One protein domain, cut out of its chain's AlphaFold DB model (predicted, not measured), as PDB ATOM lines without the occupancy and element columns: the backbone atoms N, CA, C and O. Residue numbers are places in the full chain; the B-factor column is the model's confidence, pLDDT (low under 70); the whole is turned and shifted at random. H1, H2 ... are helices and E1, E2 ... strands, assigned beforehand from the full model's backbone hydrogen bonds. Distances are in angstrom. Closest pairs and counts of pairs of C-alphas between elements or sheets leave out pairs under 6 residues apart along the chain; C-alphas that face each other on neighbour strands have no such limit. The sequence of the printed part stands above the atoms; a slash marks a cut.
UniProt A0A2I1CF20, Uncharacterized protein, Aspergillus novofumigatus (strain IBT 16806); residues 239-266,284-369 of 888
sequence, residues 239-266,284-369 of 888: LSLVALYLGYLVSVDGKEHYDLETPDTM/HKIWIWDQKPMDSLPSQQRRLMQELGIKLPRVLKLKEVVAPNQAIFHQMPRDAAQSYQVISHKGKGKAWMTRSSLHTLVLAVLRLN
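AT A GLANCE: This is residues 239 to 266 and 284 to 369 of the 888 residues of an uncharacterized protein of Aspergillus novofumigatus (strain IBT 16806) (UniProt A0A2I1CF20). A strongly twisted sheet of six strands is curled like part of a barrel, and the last helix, H5, packs on it, reaching from the edge strand E5 to the other edge strand, E1. H1 packs on the E1 edge with H2 near it, while H3 and H4 lie toward the opposite end of the long axis, where residues 330 to 335 stick out. The printed part has 114 residues, with five named helices and six named strands in the chain order H1 E1 E2 E3 H2 E4 H3 H4 E5 E6 H5. The sheet's order is E1 E2 E4 E3 E6 E5, mixed, and the class is mixed, helices and strands. The whole is elongated, spanning 51 by 32 by 20 A, and only just loose, close to compact, with a radius of gyration of the C-alphas of 16.2 A.

HOW THE PARTS SIT: H1, residues 239 to 246, is on the sheet; its closest C-alphas to E1, residues 248 to 250, are those of Ser 240 and Val 250, 6.5 A apart. E1 and E2, residues 256 to 259, form an antiparallel hairpin, with N 249 and O 258 within hydrogen-bond range at 3.0 A. E3, residues 285 to 291, is antiparallel to E4, residues 314 to 322, with N 286 and O 321 at 2.9 A. H2, residues 299 to 307, is not on the sheet and is close but not clearly touching H1, the closest C-alphas being those of Leu 246 and Gln 301, 6.8 A apart; they run opposite ways at a shallow tilt of 30 degrees. E4 is parallel to E2, with N 259 and O 316 at 2.8 A. H3, residues 326 to 331, and H4, residues 334 to 338, are not on the sheet. E4, H3, H4 and E5, residues 340 to 344, make a split strand-helix-strand unit, two strands of one sheet that are not neighbours, with helices between them along the chain and E3 and E6 between them in the sheet, and its crossover is right-handed. E5 and E6, residues 351 to 354, form an antiparallel hairpin, with N 341 and O 353 at 2.9 A. E6 is parallel to E3, with N 287 and O 352 at 2.8 A. H5, residues 355 to 367, is on one face of the sheet and H1 on the other: three layers, helices on both faces. The closest C-alphas of H5 and E1 are those of Val 250 and Ala 364, 6.9 A apart. Every O i to N i+4 pair is within hydrogen-bond range in H1, H2, H3 and H4, and 8 of 9 in H5.

IN THESE COORDINATES: H1 begins at C-alpha 239 (-35.057, -41.283, -36.439). E4 is the longest strand, 24.3 A from C-alpha 314 (-24.585, -43.344, -28.041) to C-alpha 322; E3 measures 18.4 A, E5 12.4 A and H2 12.1 A. H5, the longest helix, measures 18.2 A and ends at C-alpha 367 (-27.227, -51.027, -45.091).

THE WHOLE: The two C-alphas farthest apart are those of Glu 307 and Gln 331, 51.5 A. Residues 267 to 283 are not printed, and C-alphas 266 and 284 are 16.4 A apart across this cut, which lies in the link from E2 to E3. Of the links that are printed whole, none is long. The mean pLDDT of the printed part is 79.7; residues 264 to 266, 312, 323 to 337 and 345 to 349 are under 70.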
ATOM      1  N   LEU A 239     -36.254 -41.362 -37.288       83.56
ATOM      2  CA  LEU A 239     -35.057 -41.283 -36.439       83.56
ATOM      3  C   LEU A 239     -33.752 -41.251 -37.251       83.56
ATOM      4  O   LEU A 239     -32.898 -40.411 -36.983       83.56
ATOM      5  N   SER A 240     -33.612 -42.107 -38.270       87.44
ATOM      6  CA  SER A 240     -32.447 -42.117 -39.164       87.44
ATOM      7  C   SER A 240     -32.343 -40.821 -39.966       87.44
ATOM      8  O   SER A 240     -31.253 -40.286 -40.126       87.44
ATOM      9  N   LEU A 241     -33.477 -40.279 -40.415       90.38
ATOM     10  CA  LEU A 241     -33.529 -39.019 -41.157       90.38
ATOM     11  C   LEU A 241     -33.132 -37.814 -40.300       90.38
ATOM     12  O   LEU A 241     -32.412 -36.941 -40.778       90.38
ATOM     13  N   VAL A 242     -33.539 -37.776 -39.027       89.56
ATOM     14  CA  VAL A 242     -33.096 -36.720 -38.107       89.56
ATOM     15  C   VAL A 242     -31.631 -36.910 -37.695       89.56
ATOM     16  O   VAL A 242     -30.913 -35.922 -37.578       89.56
ATOM     17  N   ALA A 243     -31.150 -38.148 -37.532       89.25
ATOM     18  CA  ALA A 243     -29.731 -38.417 -37.290       89.25
ATOM     19  C   ALA A 243     -28.854 -37.899 -38.446       89.25
ATOM     20  O   ALA A 243     -27.932 -37.122 -38.204       89.25
ATOM     21  N   LEU A 244     -29.212 -38.223 -39.695       92.69
ATOM     22  CA  LEU A 244     -28.536 -37.733 -40.901       92.69
ATOM     23  C   LEU A 244     -28.609 -36.201 -41.015       92.69
ATOM     24  O   LEU A 244     -27.580 -35.554 -41.213       92.69
ATOM     25  N   TYR A 245     -29.781 -35.598 -40.782       92.38
ATOM     26  CA  TYR A 245     -29.941 -34.138 -40.755       92.38
ATOM     27  C   TYR A 245     -29.039 -33.456 -39.709       92.38
ATOM     28  O   TYR A 245     -28.588 -32.335 -39.935       92.38
ATOM     29  N   LEU A 246     -28.747 -34.120 -38.585       88.69
ATOM     30  CA  LEU A 246     -27.823 -33.623 -37.560       88.69
ATOM     31  C   LEU A 246     -26.338 -33.889 -37.885       88.69
ATOM     32  O   LEU A 246     -25.488 -33.296 -37.224       88.69
ATOM     33  N   GLY A 247     -26.025 -34.709 -38.896       88.94
ATOM     34  CA  GLY A 247     -24.661 -35.062 -39.326       88.94
ATOM     35  C   GLY A 247     -24.181 -36.454 -38.895       88.94
ATOM     36  O   GLY A 247     -22.991 -36.742 -38.993       88.94
ATOM     37  N   TYR A 248     -25.080 -37.320 -38.411       90.81
ATOM     38  CA  TYR A 248     -24.736 -38.639 -37.874       90.81
ATOM     39  C   TYR A 248     -25.141 -39.787 -38.802       90.81
ATOM     40  O   TYR A 248     -26.294 -39.878 -39.227       90.81
ATOM     41  N   LEU A 249     -24.220 -40.727 -39.031       92.94
ATOM     42  CA  LEU A 249     -24.534 -42.023 -39.633       92.94
ATOM     43  C   LEU A 249     -24.945 -43.017 -38.536       92.94
ATOM     44  O   LEU A 249     -24.215 -43.233 -37.569       92.94
ATOM     45  N   VAL A 250     -26.119 -43.630 -38.676       91.62
ATOM     46  CA  VAL A 250     -26.655 -44.598 -37.703       91.62
ATOM     47  C   VAL A 250     -26.021 -45.977 -37.912       91.62
ATOM     48  O   VAL A 250     -25.908 -46.436 -39.049       91.62
ATOM     49  N   SER A 251     -25.635 -46.656 -36.828       91.25
ATOM     50  CA  SER A 251     -25.112 -48.025 -36.866       91.25
ATOM     51  C   SER A 251     -26.132 -49.040 -37.400       91.25
ATOM     52  O   SER A 251     -27.345 -48.841 -37.340       91.25
ATOM     53  N   VAL A 252     -25.633 -50.184 -37.874       88.06
ATOM     54  CA  VAL A 252     -26.440 -51.292 -38.423       88.06
ATOM     55  C   VAL A 252     -27.506 -51.808 -37.445       88.06
ATOM     56  O   VAL A 252     -28.568 -52.257 -37.868       88.06
ATOM     57  N   ASP A 253     -27.232 -51.737 -36.143       84.06
ATOM     58  CA  ASP A 253     -28.120 -52.161 -35.058       84.06
ATOM     59  C   ASP A 253     -28.897 -51.000 -34.398       84.06
ATOM     60  O   ASP A 253     -29.626 -51.218 -33.430       84.06
ATOM     61  N   GLY A 254     -28.726 -49.769 -34.892       84.56
ATOM     62  CA  GLY A 254     -29.381 -48.558 -34.397       84.56
ATOM     63  C   GLY A 254     -28.886 -48.016 -33.049       84.56
ATOM     64  O   GLY A 254     -29.400 -46.988 -32.603       84.56
ATOM     65  N   LYS A 255     -27.925 -48.672 -32.381       85.88
ATOM     66  CA  LYS A 255     -27.487 -48.312 -31.017       85.88
ATOM     67  C   LYS A 255     -26.464 -47.177 -30.963       85.88
ATOM     68  O   LYS A 255     -26.399 -46.472 -29.955       85.88
ATOM     69  N   GLU A 256     -25.673 -47.008 -32.016       90.31
ATOM     70  CA  GLU A 256     -24.536 -46.085 -32.062       90.31
ATOM     71  C   GLU A 256     -24.669 -45.130 -33.250       90.31
ATOM     72  O   GLU A 256     -25.330 -45.437 -34.244       90.31
ATOM     73  N   HIS A 257     -24.151 -43.915 -33.108       91.25
ATOM     74  CA  HIS A 257     -24.317 -42.832 -34.080       91.25
ATOM     75  C   HIS A 257     -22.951 -42.196 -34.345       91.25
ATOM     76  O   HIS A 257     -22.384 -41.558 -33.460       91.25
ATOM     77  N   TYR A 258     -22.423 -42.396 -35.550       91.62
ATOM     78  CA  TYR A 258     -21.094 -41.953 -35.956       91.62
ATOM     79  C   TYR A 258     -21.127 -40.501 -36.437       91.62
ATOM     80  O   TYR A 258     -21.798 -40.176 -37.417       91.62
ATOM     81  N   ASP A 259     -20.389 -39.643 -35.745       90.50
ATOM     82  CA  ASP A 259     -20.071 -38.275 -36.146       90.50
ATOM     83  C   ASP A 259     -18.927 -38.317 -37.170       90.50
ATOM     84  O   ASP A 259     -17.798 -38.679 -36.830       90.50
ATOM     85  N   LEU A 260     -19.238 -38.028 -38.438       89.69
ATOM     86  CA  LEU A 260     -18.313 -38.219 -39.567       89.69
ATOM     87  C   LEU A 260     -17.228 -37.131 -39.675       89.69
ATOM     88  O   LEU A 260     -16.338 -37.236 -40.518       89.69
ATOM     89  N   GLU A 261     -17.300 -36.103 -38.828       87.12
ATOM     90  CA  GLU A 261     -16.354 -34.991 -38.760       87.12
ATOM     91  C   GLU A 261     -14.979 -35.457 -38.240       87.12
ATOM     92  O   GLU A 261     -14.806 -35.767 -37.054       87.12
ATOM     93  N   THR A 262     -13.977 -35.485 -39.126       83.06
ATOM     94  CA  THR A 262     -12.581 -35.794 -38.770       83.06
ATOM     95  C   THR A 262     -12.018 -34.777 -37.767       83.06
ATOM     96  O   THR A 262     -12.415 -33.611 -37.812       83.06
ATOM     97  N   PRO A 263     -11.054 -35.152 -36.902       79.75
ATOM     98  CA  PRO A 263     -10.448 -34.228 -35.943       79.75
ATOM     99  C   PRO A 263      -9.830 -32.994 -36.616       79.75
ATOM    100  O   PRO A 263      -9.035 -33.113 -37.551       79.75
ATOM    101  N   ASP A 264     -10.164 -31.805 -36.111       65.38
ATOM    102  CA  ASP A 264      -9.648 -30.547 -36.647       65.38
ATOM    103  C   ASP A 264      -8.140 -30.409 -36.427       65.38
ATOM    104  O   ASP A 264      -7.642 -30.453 -35.302       65.38
ATOM    105  N   THR A 265      -7.403 -30.137 -37.503       51.16
ATOM    106  CA  THR A 265      -5.947 -29.906 -37.459       51.16
ATOM    107  C   THR A 265      -5.580 -28.468 -37.043       51.16
ATOM    108  O   THR A 265      -4.424 -28.066 -37.152       51.16
ATOM    109  N   MET A 266      -6.559 -27.675 -36.590       39.31
ATOM    110  CA  MET A 266      -6.502 -26.209 -36.484       39.31
ATOM    111  C   MET A 266      -6.750 -25.687 -35.056       39.31
ATOM    112  O   MET A 266      -7.657 -24.892 -34.822       39.31
ATOM    113  N   HIS A 284       3.036 -39.531 -35.837       71.81
ATOM    114  CA  HIS A 284       1.951 -40.293 -36.429       71.81
ATOM    115  C   HIS A 284       0.718 -40.147 -35.527       71.81
ATOM    116  O   HIS A 284       0.831 -39.961 -34.313       71.81
ATOM    117  N   LYS A 285      -0.471 -40.204 -36.120       81.56
ATOM    118  CA  LYS A 285      -1.738 -39.955 -35.426       81.56
ATOM    119  C   LYS A 285      -2.611 -41.194 -35.533       81.56
ATOM    120  O   LYS A 285      -2.713 -41.762 -36.617       81.56
ATOM    121  N   ILE A 286      -3.244 -41.610 -34.441       83.25
ATOM    122  CA  ILE A 286      -4.293 -42.633 -34.460       83.25
ATOM    123  C   ILE A 286      -5.635 -41.929 -34.271       83.25
ATOM    124  O   ILE A 286      -5.798 -41.127 -33.353       83.25
ATOM    125  N   TRP A 287      -6.604 -42.228 -35.125       88.31
ATOM    126  CA  TRP A 287      -8.000 -41.863 -34.934       88.31
ATOM    127  C   TRP A 287      -8.752 -43.052 -34.339       88.31
ATOM    128  O   TRP A 287      -8.670 -44.175 -34.841       88.31
ATOM    129  N   ILE A 288      -9.479 -42.799 -33.253       88.56
ATOM    130  CA  ILE A 288     -10.352 -43.775 -32.596       88.56
ATOM    131  C   ILE A 288     -11.755 -43.197 -32.431       88.56
ATOM    132  O   ILE A 288     -11.923 -41.985 -32.296       88.56
ATOM    133  N   TRP A 289     -12.762 -44.067 -32.398       90.69
ATOM    134  CA  TRP A 289     -14.096 -43.694 -31.942       90.69
ATOM    135  C   TRP A 289     -14.082 -43.517 -30.420       90.69
ATOM    136  O   TRP A 289     -13.853 -44.482 -29.691       90.69
ATOM    137  N   ASP A 290     -14.340 -42.302 -29.941       90.25
ATOM    138  CA  ASP A 290     -14.588 -42.023 -28.523       90.25
ATOM    139  C   ASP A 290     -16.039 -41.566 -28.326       90.25
ATOM    140  O   ASP A 290     -16.666 -40.998 -29.226       90.25
ATOM    141  N   GLN A 291     -16.604 -41.828 -27.151       87.44
ATOM    142  CA  GLN A 291     -17.986 -41.476 -26.858       87.44
ATOM    143  C   GLN A 291     -18.099 -39.973 -26.599       87.44
ATOM    144  O   GLN A 291     -17.588 -39.461 -25.606       87.44
ATOM    145  N   LYS A 292     -18.819 -39.265 -27.473       81.06
ATOM    146  CA  LYS A 292     -19.063 -37.824 -27.364       81.06
ATOM    147  C   LYS A 292     -20.010 -37.581 -26.174       81.06
ATOM    148  O   LYS A 292     -21.179 -37.964 -26.262       81.06
ATOM    149  N   PRO A 293     -19.567 -36.985 -25.046       78.50
ATOM    150  CA  PRO A 293     -20.462 -36.735 -23.921       78.50
ATOM    151  C   PRO A 293     -21.525 -35.718 -24.342       78.50
ATOM    152  O   PRO A 293     -21.210 -34.746 -25.033       78.50
ATOM    153  N   MET A 294     -22.779 -35.922 -23.929       71.06
ATOM    154  CA  MET A 294     -23.926 -35.134 -24.408       71.06
ATOM    155  C   MET A 294     -23.740 -33.619 -24.232       71.06
ATOM    156  O   MET A 294     -24.166 -32.843 -25.085       71.06
ATOM    157  N   ASP A 295     -23.042 -33.186 -23.182       72.00
ATOM    158  CA  ASP A 295     -22.770 -31.771 -22.905       72.00
ATOM    159  C   ASP A 295     -21.728 -31.129 -23.831       72.00
ATOM    160  O   ASP A 295     -21.677 -29.901 -23.934       72.00
ATOM    161  N   SER A 296     -20.939 -31.934 -24.552       73.62
ATOM    162  CA  SER A 296     -20.007 -31.472 -25.594       73.62
ATOM    163  C   SER A 296     -20.667 -31.281 -26.964       73.62
ATOM    164  O   SER A 296     -20.038 -30.765 -27.887       73.62
ATOM    165  N   LEU A 297     -21.939 -31.667 -27.122       73.06
ATOM    166  CA  LEU A 297     -22.668 -31.420 -28.360       73.06
ATOM    167  C   LEU A 297     -22.837 -29.905 -28.601       73.06
ATOM    168  O   LEU A 297     -23.209 -29.176 -27.667       73.06
ATOM    169  N   PRO A 298     -22.642 -29.421 -29.844       78.69
ATOM    170  CA  PRO A 298     -23.013 -28.077 -30.271       78.69
ATOM    171  C   PRO A 298     -24.369 -27.627 -29.717       78.69
ATOM    172  O   PRO A 298     -25.361 -28.362 -29.760       78.69
ATOM    173  N   SER A 299     -24.425 -26.398 -29.203       75.44
ATOM    174  CA  SER A 299     -25.625 -25.837 -28.563       75.44
ATOM    175  C   SER A 299     -26.840 -25.840 -29.497       75.44
ATOM    176  O   SER A 299     -27.947 -26.139 -29.052       75.44
ATOM    177  N   GLN A 300     -26.634 -25.604 -30.800       75.31
ATOM    178  CA  GLN A 300     -27.678 -25.726 -31.818       75.31
ATOM    179  C   GLN A 300     -28.220 -27.164 -31.917       75.31
ATOM    180  O   GLN A 300     -29.433 -27.340 -31.867       75.31
ATOM    181  N   GLN A 301     -27.364 -28.190 -31.994       79.56
ATOM    182  CA  GLN A 301     -27.810 -29.591 -32.061       79.56
ATOM    183  C   GLN A 301     -28.572 -30.003 -30.790       79.56
ATOM    184  O   GLN A 301     -29.663 -30.560 -30.896       79.56
ATOM    185  N   ARG A 302     -28.074 -29.653 -29.592       78.88
ATOM    186  CA  ARG A 302     -28.801 -29.898 -28.327       78.88
ATOM    187  C   ARG A 302     -30.168 -29.222 -28.299       78.88
ATOM    188  O   ARG A 302     -31.144 -29.854 -27.905       78.88
ATOM    189  N   ARG A 303     -30.248 -27.967 -28.744       79.94
ATOM    190  CA  ARG A 303     -31.506 -27.217 -28.810       79.94
ATOM    191  C   ARG A 303     -32.498 -27.852 -29.789       79.94
ATOM    192  O   ARG A 303     -33.651 -28.034 -29.422       79.94
ATOM    193  N   LEU A 304     -32.049 -28.255 -30.980       80.56
ATOM    194  CA  LEU A 304     -32.876 -28.965 -31.966       80.56
ATOM    195  C   LEU A 304     -33.399 -30.298 -31.407       80.56
ATOM    196  O   LEU A 304     -34.579 -30.602 -31.546       80.56
ATOM    197  N   MET A 305     -32.548 -31.066 -30.720       79.25
ATOM    198  CA  MET A 305     -32.958 -32.302 -30.048       79.25
ATOM    199  C   MET A 305     -34.008 -32.049 -28.960       79.25
ATOM    200  O   MET A 305     -34.998 -32.769 -28.903       79.25
ATOM    201  N   GLN A 306     -33.832 -31.021 -28.126       80.19
ATOM    202  CA  GLN A 306     -34.805 -30.648 -27.092       80.19
ATOM    203  C   GLN A 306     -36.143 -30.187 -27.698       80.19
ATOM    204  O   GLN A 306     -37.197 -30.657 -27.276       80.19
ATOM    205  N   GLU A 307     -36.110 -29.337 -28.729       79.50
ATOM    206  CA  GLU A 307     -37.296 -28.801 -29.426       79.50
ATOM    207  C   GLU A 307     -38.051 -29.856 -30.270       79.50
ATOM    208  O   GLU A 307     -39.202 -29.624 -30.649       79.50
ATOM    209  N   LEU A 308     -37.430 -31.018 -30.523       77.12
ATOM    210  CA  LEU A 308     -38.012 -32.215 -31.154       77.12
ATOM    211  C   LEU A 308     -38.180 -33.408 -30.175       77.12
ATOM    212  O   LEU A 308     -38.459 -34.531 -30.597       77.12
ATOM    213  N   GLY A 309     -37.954 -33.207 -28.870       74.81
ATOM    214  CA  GLY A 309     -38.089 -34.238 -27.828       74.81
ATOM    215  C   GLY A 309     -37.139 -35.447 -27.940       74.81
ATOM    216  O   GLY A 309     -37.412 -36.495 -27.354       74.81
ATOM    217  N   ILE A 310     -36.051 -35.345 -28.709       75.25
ATOM    218  CA  ILE A 310     -35.149 -36.452 -29.057       75.25
ATOM    219  C   ILE A 310     -34.124 -36.719 -27.958       75.25
ATOM    220  O   ILE A 310     -33.346 -35.847 -27.572       75.25
ATOM    221  N   LYS A 311     -34.035 -37.986 -27.556       72.88
ATOM    222  CA  LYS A 311     -32.843 -38.553 -26.926       72.88
ATOM    223  C   LYS A 311     -32.123 -39.369 -27.996       72.88
ATOM    224  O   LYS A 311     -32.622 -40.426 -28.375       72.88
ATOM    225  N   LEU A 312     -31.009 -38.858 -28.526       65.94
ATOM    226  CA  LEU A 312     -30.151 -39.671 -29.391       65.94
ATOM    227  C   LEU A 312     -29.514 -40.806 -28.562       65.94
ATOM    228  O   LEU A 312     -29.289 -40.617 -27.362       65.94
ATOM    229  N   PRO A 313     -29.222 -41.963 -29.183       71.94
ATOM    230  CA  PRO A 313     -28.380 -43.010 -28.608       71.94
ATOM    231  C   PRO A 313     -26.915 -42.577 -28.410       71.94
ATOM    232  O   PRO A 313     -26.579 -41.392 -28.397       71.94
ATOM    233  N   ARG A 314     -26.020 -43.556 -28.248       85.75
ATOM    234  CA  ARG A 314     -24.585 -43.344 -28.041       85.75
ATOM    235  C   ARG A 314     -23.950 -42.677 -29.270       85.75
ATOM    236  O   ARG A 314     -23.744 -43.331 -30.291       85.75
ATOM    237  N   VAL A 315     -23.618 -41.389 -29.172       87.62
ATOM    238  CA  VAL A 315     -22.870 -40.677 -30.221       87.62
ATOM    239  C   VAL A 315     -21.375 -40.962 -30.062       87.62
ATOM    240  O   VAL A 315     -20.809 -40.772 -28.983       87.62
ATOM    241  N   LEU A 316     -20.740 -41.406 -31.141       90.56
ATOM    242  CA  LEU A 316     -19.302 -41.638 -31.245       90.56
ATOM    243  C   LEU A 316     -18.700 -40.563 -32.151       90.56
ATOM    244  O   LEU A 316     -19.208 -40.343 -33.248       90.56
ATOM    245  N   LYS A 317     -17.617 -39.911 -31.721       90.12
ATOM    246  CA  LYS A 317     -16.846 -38.984 -32.560       90.12
ATOM    247  C   LYS A 317     -15.402 -39.454 -32.698       90.12
ATOM    248  O   LYS A 317     -14.832 -40.017 -31.762       90.12
ATOM    249  N   LEU A 318     -14.817 -39.199 -33.866       88.88
ATOM    250  CA  LEU A 318     -13.392 -39.383 -34.107       88.88
ATOM    251  C   LEU A 318     -12.572 -38.498 -33.164       88.88
ATOM    252  O   LEU A 318     -12.705 -37.272 -33.139       88.88
ATOM    253  N   LYS A 319     -11.696 -39.141 -32.402       87.94
ATOM    254  CA  LYS A 319     -10.734 -38.512 -31.507       87.94
ATOM    255  C   LYS A 319      -9.334 -38.845 -31.980       87.94
ATOM    256  O   LYS A 319      -9.010 -40.009 -32.211       87.94
ATOM    257  N   GLU A 320      -8.505 -37.816 -32.097       85.69
ATOM    258  CA  GLU A 320      -7.085 -38.000 -32.353       85.69
ATOM    259  C   GLU A 320      -6.354 -38.378 -31.060       85.69
ATOM    260  O   GLU A 320      -6.550 -37.771 -30.005       85.69
ATOM    261  N   VAL A 321      -5.502 -39.391 -31.161       82.62
ATOM    262  CA  VAL A 321      -4.563 -39.832 -30.136       82.62
ATOM    263  C   VAL A 321      -3.179 -39.855 -30.776       82.62
ATOM    264  O   VAL A 321      -3.006 -40.362 -31.886       82.62
ATOM    265  N   VAL A 322      -2.184 -39.295 -30.086       74.50
ATOM    266  CA  VAL A 322      -0.784 -39.340 -30.534       74.50
ATOM    267  C   VAL A 322      -0.358 -40.804 -30.628       74.50
ATOM    268  O   VAL A 322      -0.538 -41.560 -29.672       74.50
ATOM    269  N   ALA A 323       0.181 -41.224 -31.773       65.25
ATOM    270  CA  ALA A 323       0.691 -42.580 -31.913       65.25
ATOM    271  C   ALA A 323       1.833 -42.834 -30.915       65.25
ATOM    272  O   ALA A 323       2.626 -41.923 -30.647       65.25
ATOM    273  N   PRO A 324       2.001 -44.074 -30.418       57.78
ATOM    274  CA  PRO A 324       3.283 -44.459 -29.850       57.78
ATOM    275  C   PRO A 324       4.383 -44.194 -30.893       57.78
ATOM    276  O   PRO A 324       4.165 -44.385 -32.093       57.78
ATOM    277  N   ASN A 325       5.535 -43.704 -30.419       59.53
ATOM    278  CA  ASN A 325       6.664 -43.217 -31.223       59.53
ATOM    279  C   ASN A 325       6.933 -44.116 -32.447       59.53
ATOM    280  O   ASN A 325       6.879 -45.332 -32.308       59.53
ATOM    281  N   GLN A 326       7.236 -43.554 -33.626       56.75
ATOM    282  CA  GLN A 326       7.168 -44.252 -34.925       56.75
ATOM    283  C   GLN A 326       7.904 -45.609 -34.959       56.75
ATOM    284  O   GLN A 326       7.432 -46.545 -35.605       56.75
ATOM    285  N   ALA A 327       9.012 -45.746 -34.224       58.94
ATOM    286  CA  ALA A 327       9.710 -47.018 -34.030       58.94
ATOM    287  C   ALA A 327       8.798 -48.141 -33.490       58.94
ATOM    288  O   ALA A 327       8.870 -49.260 -33.982       58.94
ATOM    289  N   ILE A 328       7.897 -47.841 -32.552       59.00
ATOM    290  CA  ILE A 328       6.946 -48.785 -31.947       59.00
ATOM    291  C   ILE A 328       5.934 -49.287 -32.985       59.00
ATOM    292  O   ILE A 328       5.607 -50.468 -32.982       59.00
ATOM    293  N   PHE A 329       5.480 -48.440 -33.917       61.97
ATOM    294  CA  PHE A 329       4.614 -48.882 -35.020       61.97
ATOM    295  C   PHE A 329       5.339 -49.825 -35.994       61.97
ATOM    296  O   PHE A 329       4.732 -50.773 -36.480       61.97
ATOM    297  N   HIS A 330       6.641 -49.616 -36.226       62.38
ATOM    298  CA  HIS A 330       7.484 -50.545 -36.998       62.38
ATOM    299  C   HIS A 330       7.899 -51.801 -36.206       62.38
ATOM    300  O   HIS A 330       8.289 -52.798 -36.807       62.38
ATOM    301  N   GLN A 331       7.808 -51.766 -34.872       60.84
ATOM    302  CA  GLN A 331       8.048 -52.894 -33.959       60.84
ATOM    303  C   GLN A 331       6.770 -53.676 -33.611       60.84
ATOM    304  O   GLN A 331       6.861 -54.728 -32.975       60.84
ATOM    305  N   MET A 332       5.581 -53.202 -34.004       63.81
ATOM    306  CA  MET A 332       4.352 -53.978 -33.841       63.81
ATOM    307  C   MET A 332       4.472 -55.305 -34.609       63.81
ATOM    308  O   MET A 332       4.948 -55.306 -35.749       63.81
ATOM    309  N   PRO A 333       3.993 -56.433 -34.046       63.91
ATOM    310  CA  PRO A 333       3.843 -57.675 -34.797       63.91
ATOM    311  C   PRO A 333       3.096 -57.421 -36.109       63.91
ATOM    312  O   PRO A 333       2.143 -56.635 -36.127       63.91
ATOM    313  N   ARG A 334       3.496 -58.083 -37.204       63.94
ATOM    314  CA  ARG A 334       2.926 -57.825 -38.542       63.94
ATOM    315  C   ARG A 334       1.398 -57.907 -38.548       63.94
ATOM    316  O   ARG A 334       0.759 -57.072 -39.177       63.94
ATOM    317  N   ASP A 335       0.823 -58.836 -37.790       62.78
ATOM    318  CA  ASP A 335      -0.627 -59.032 -37.677       62.78
ATOM    319  C   ASP A 335      -1.324 -57.885 -36.914       62.78
ATOM    320  O   ASP A 335      -2.436 -57.485 -37.254       62.78
ATOM    321  N   ALA A 336      -0.649 -57.289 -35.925       66.31
ATOM    322  CA  ALA A 336      -1.134 -56.101 -35.224       66.31
ATOM    323  C   ALA A 336      -1.056 -54.851 -36.122       66.31
ATOM    324  O   ALA A 336      -2.023 -54.087 -36.185       66.31
ATOM    325  N   ALA A 337       0.039 -54.680 -36.875       67.38
ATOM    326  CA  ALA A 337       0.178 -53.602 -37.859       67.38
ATOM    327  C   ALA A 337      -0.869 -53.725 -38.988       67.38
ATOM    328  O   ALA A 337      -1.486 -52.729 -39.365       67.38
ATOM    329  N   GLN A 338      -1.150 -54.949 -39.454       73.06
ATOM    330  CA  GLN A 338      -2.209 -55.250 -40.432       73.06
ATOM    331  C   GLN A 338      -3.628 -54.904 -39.951       73.06
ATOM    332  O   GLN A 338      -4.503 -54.728 -40.791       73.06
ATOM    333  N   SER A 339      -3.879 -54.757 -38.644       79.88
ATOM    334  CA  SER A 339      -5.192 -54.329 -38.134       79.88
ATOM    335  C   SER A 339      -5.493 -52.839 -38.356       79.88
ATOM    336  O   SER A 339      -6.643 -52.423 -38.199       79.88
ATOM    337  N   TYR A 340      -4.498 -52.041 -38.762       83.06
ATOM    338  CA  TYR A 340      -4.629 -50.610 -39.044       83.06
ATOM    339  C   TYR A 340      -4.571 -50.297 -40.551       83.06
ATOM    340  O   TYR A 340      -4.098 -51.082 -41.374       83.06
ATOM    341  N   GLN A 341      -5.066 -49.113 -40.909       83.50
ATOM    342  CA  GLN A 341      -4.985 -48.521 -42.243       83.50
ATOM    343  C   GLN A 341      -4.690 -47.019 -42.120       83.50
ATOM    344  O   GLN A 341      -5.146 -46.379 -41.172       83.50
ATOM    345  N   VAL A 342      -3.947 -46.451 -43.075       81.75
ATOM    346  CA  VAL A 342      -3.801 -44.994 -43.224       81.75
ATOM    347  C   VAL A 342      -5.044 -44.439 -43.922       81.75
ATOM    348  O   VAL A 342      -5.350 -44.863 -45.029       81.75
ATOM    349  N   ILE A 343      -5.733 -43.480 -43.300       80.06
ATOM    350  CA  ILE A 343      -6.883 -42.771 -43.900       80.06
ATOM    351  C   ILE A 343      -6.443 -41.449 -44.534       80.06
ATOM    352  O   ILE A 343      -6.981 -41.020 -45.552       80.06
ATOM    353  N   SER A 344      -5.495 -40.742 -43.913       71.56
ATOM    354  CA  SER A 344      -5.164 -39.379 -44.331       71.56
ATOM    355  C   SER A 344      -3.668 -39.104 -44.350       71.56
ATOM    356  O   SER A 344      -2.937 -39.392 -43.400       71.56
ATOM    357  N   HIS A 345      -3.256 -38.475 -45.449       66.75
ATOM    358  CA  HIS A 345      -1.918 -37.950 -45.715       66.75
ATOM    359  C   HIS A 345      -1.869 -36.411 -45.578       66.75
ATOM    360  O   HIS A 345      -0.915 -35.776 -46.018       66.75
ATOM    361  N   LYS A 346      -2.914 -35.777 -45.018       55.47
ATOM    362  CA  LYS A 346      -3.001 -34.311 -44.891       55.47
ATOM    363  C   LYS A 346      -2.084 -33.804 -43.768       55.47
ATOM    364  O   LYS A 346      -2.455 -33.834 -42.599       55.47
ATOM    365  N   GLY A 347      -0.903 -33.309 -44.138       53.94
ATOM    366  CA  GLY A 347       0.102 -32.743 -43.230       53.94
ATOM    367  C   GLY A 347       1.470 -33.410 -43.400       53.94
ATOM    368  O   GLY A 347       1.742 -34.012 -44.434       53.94
ATOM    369  N   LYS A 348       2.337 -33.312 -42.382       48.81
ATOM    370  CA  LYS A 348       3.634 -34.023 -42.333       48.81
ATOM    371  C   LYS A 348       3.591 -35.361 -41.572       48.81
ATOM    372  O   LYS A 348       4.608 -36.039 -41.482       48.81
ATOM    373  N   GLY A 349       2.418 -35.763 -41.075       62.03
ATOM    374  CA  GLY A 349       2.180 -37.038 -40.390       62.03
ATOM    375  C   GLY A 349       1.042 -37.836 -41.036       62.03
ATOM    376  O   GLY A 349       0.141 -37.263 -41.646       62.03
ATOM    377  N   LYS A 350       1.082 -39.167 -40.895       74.12
ATOM    378  CA  LYS A 350       0.020 -40.081 -41.355       74.12
ATOM    379  C   LYS A 350      -1.029 -40.281 -40.258       74.12
ATOM    380  O   LYS A 350      -0.658 -40.532 -39.107       74.12
ATOM    381  N   ALA A 351      -2.311 -40.226 -40.623       80.62
ATOM    382  CA  ALA A 351      -3.425 -40.579 -39.744       80.62
ATOM    383  C   ALA A 351      -3.875 -42.029 -39.984       80.62
ATOM    384  O   ALA A 351      -4.224 -42.392 -41.110       80.62
ATOM    385  N   TRP A 352      -3.871 -42.834 -38.923       84.88
ATOM    386  CA  TRP A 352      -4.163 -44.267 -38.916       84.88
ATOM    387  C   TRP A 352      -5.454 -44.572 -38.156       84.88
ATOM    388  O   TRP A 352      -5.771 -43.894 -37.185       84.88
ATOM    389  N   MET A 353      -6.163 -45.634 -38.525       88.38
ATOM    390  CA  MET A 353      -7.356 -46.115 -37.815       88.38
ATOM    391  C   MET A 353      -7.449 -47.639 -37.908       88.38
ATOM    392  O   MET A 353      -6.863 -48.238 -38.810       88.38
ATOM    393  N   THR A 354      -8.164 -48.280 -36.983       89.50
ATOM    394  CA  THR A 354      -8.396 -49.730 -37.042       89.50
ATOM    395  C   THR A 354      -9.344 -50.084 -38.187       89.50
ATOM    396  O   THR A 354     -10.445 -49.540 -38.283       89.50
ATOM    397  N   ARG A 355      -8.948 -51.044 -39.031       90.75
ATOM    398  CA  ARG A 355      -9.734 -51.523 -40.182       90.75
ATOM    399  C   ARG A 355     -11.120 -52.006 -39.771       90.75
ATOM    400  O   ARG A 355     -12.094 -51.721 -40.449       90.75
ATOM    401  N   SER A 356     -11.238 -52.680 -38.627       90.75
ATOM    402  CA  SER A 356     -12.529 -53.120 -38.080       90.75
ATOM    403  C   SER A 356     -13.510 -51.963 -37.851       90.75
ATOM    404  O   SER A 356     -14.684 -52.097 -38.189       90.75
ATOM    405  N   SER A 357     -13.028 -50.811 -37.371       91.50
ATOM    406  CA  SER A 357     -13.826 -49.590 -37.165       91.50
ATOM    407  C   SER A 357     -14.212 -48.868 -38.461       91.50
ATOM    408  O   SER A 357     -15.094 -48.009 -38.437       91.50
ATOM    409  N   LEU A 358     -13.535 -49.180 -39.571       92.44
ATOM    410  CA  LEU A 358     -13.883 -48.720 -40.914       92.44
ATOM    411  C   LEU A 358     -14.859 -49.689 -41.586       92.44
ATOM    412  O   LEU A 358     -15.884 -49.253 -42.103       92.44
ATOM    413  N   HIS A 359     -14.632 -51.000 -41.473       94.19
ATOM    414  CA  HIS A 359     -15.551 -52.023 -41.965       94.19
ATOM    415  C   HIS A 359     -16.967 -51.866 -41.379       94.19
ATOM    416  O   HIS A 359     -17.945 -52.002 -42.112       94.19
ATOM    417  N   THR A 360     -17.108 -51.547 -40.083       93.94
ATOM    418  CA  THR A 360     -18.419 -51.287 -39.451       93.94
ATOM    419  C   THR A 360     -19.084 -50.008 -39.965       93.94
ATOM    420  O   THR A 360     -20.297 -49.998 -40.186       93.94
ATOM    421  N   LEU A 361     -18.304 -48.949 -40.207       94.38
ATOM    422  CA  LEU A 361     -18.776 -47.685 -40.775       94.38
ATOM    423  C   LEU A 361     -19.264 -47.874 -42.222       94.38
ATOM    424  O   LEU A 361     -20.378 -47.484 -42.570       94.38
ATOM    425  N   VAL A 362     -18.466 -48.546 -43.052       95.31
ATOM    426  CA  VAL A 362     -18.802 -48.876 -44.444       95.31
ATOM    427  C   VAL A 362     -20.006 -49.822 -44.507       95.31
ATOM    428  O   VAL A 362     -20.896 -49.627 -45.336       95.31
ATOM    429  N   LEU A 363     -20.124 -50.791 -43.589       95.88
ATOM    430  CA  LEU A 363     -21.310 -51.650 -43.497       95.88
ATOM    431  C   LEU A 363     -22.586 -50.855 -43.164       95.88
ATOM    432  O   LEU A 363     -23.654 -51.191 -43.681       95.88
ATOM    433  N   ALA A 364     -22.498 -49.793 -42.356       94.75
ATOM    434  CA  ALA A 364     -23.627 -48.895 -42.111       94.75
ATOM    435  C   ALA A 364     -24.049 -48.150 -43.396       94.75
ATOM    436  O   ALA A 364     -25.236 -48.151 -43.733       94.75
ATOM    437  N   VAL A 365     -23.098 -47.630 -44.188       94.94
ATOM    438  CA  VAL A 365     -23.383 -47.037 -45.515       94.94
ATOM    439  C   VAL A 365     -24.019 -48.064 -46.466       94.94
ATOM    440  O   VAL A 365     -25.000 -47.754 -47.145       94.94
ATOM    441  N   LEU A 366     -23.540 -49.312 -46.483       94.81
ATOM    442  CA  LEU A 366     -24.086 -50.406 -47.306       94.81
ATOM    443  C   LEU A 366     -25.491 -50.883 -46.886       94.81
ATOM    444  O   LEU A 366     -26.177 -51.518 -47.694       94.81
ATOM    445  N   ARG A 367     -25.923 -50.604 -45.648       92.31
ATOM    446  CA  ARG A 367     -27.227 -51.027 -45.091       92.31
ATOM    447  C   ARG A 367     -28.243 -49.892 -44.909       92.31
ATOM    448  O   ARG A 367     -29.405 -50.178 -44.639       92.31
ATOM    449  N   LEU A 368     -27.851 -48.630 -45.095       91.62
ATOM    450  CA  LEU A 368     -28.752 -47.474 -45.017       91.62
ATOM    451  C   LEU A 368     -29.910 -47.575 -46.038       91.62
ATOM    452  O   LEU A 368     -29.684 -47.899 -47.203       91.62
ATOM    453  N   ASN A 369     -31.153 -47.276 -45.658       88.88
ATOM    454  CA  ASN A 369     -32.303 -47.429 -46.566       88.88
ATOM    455  C   ASN A 369     -32.484 -46.230 -47.528       88.88
ATOM    456  O   ASN A 369     -33.500 -45.545 -47.485       88.88
TER     457      ASN A 369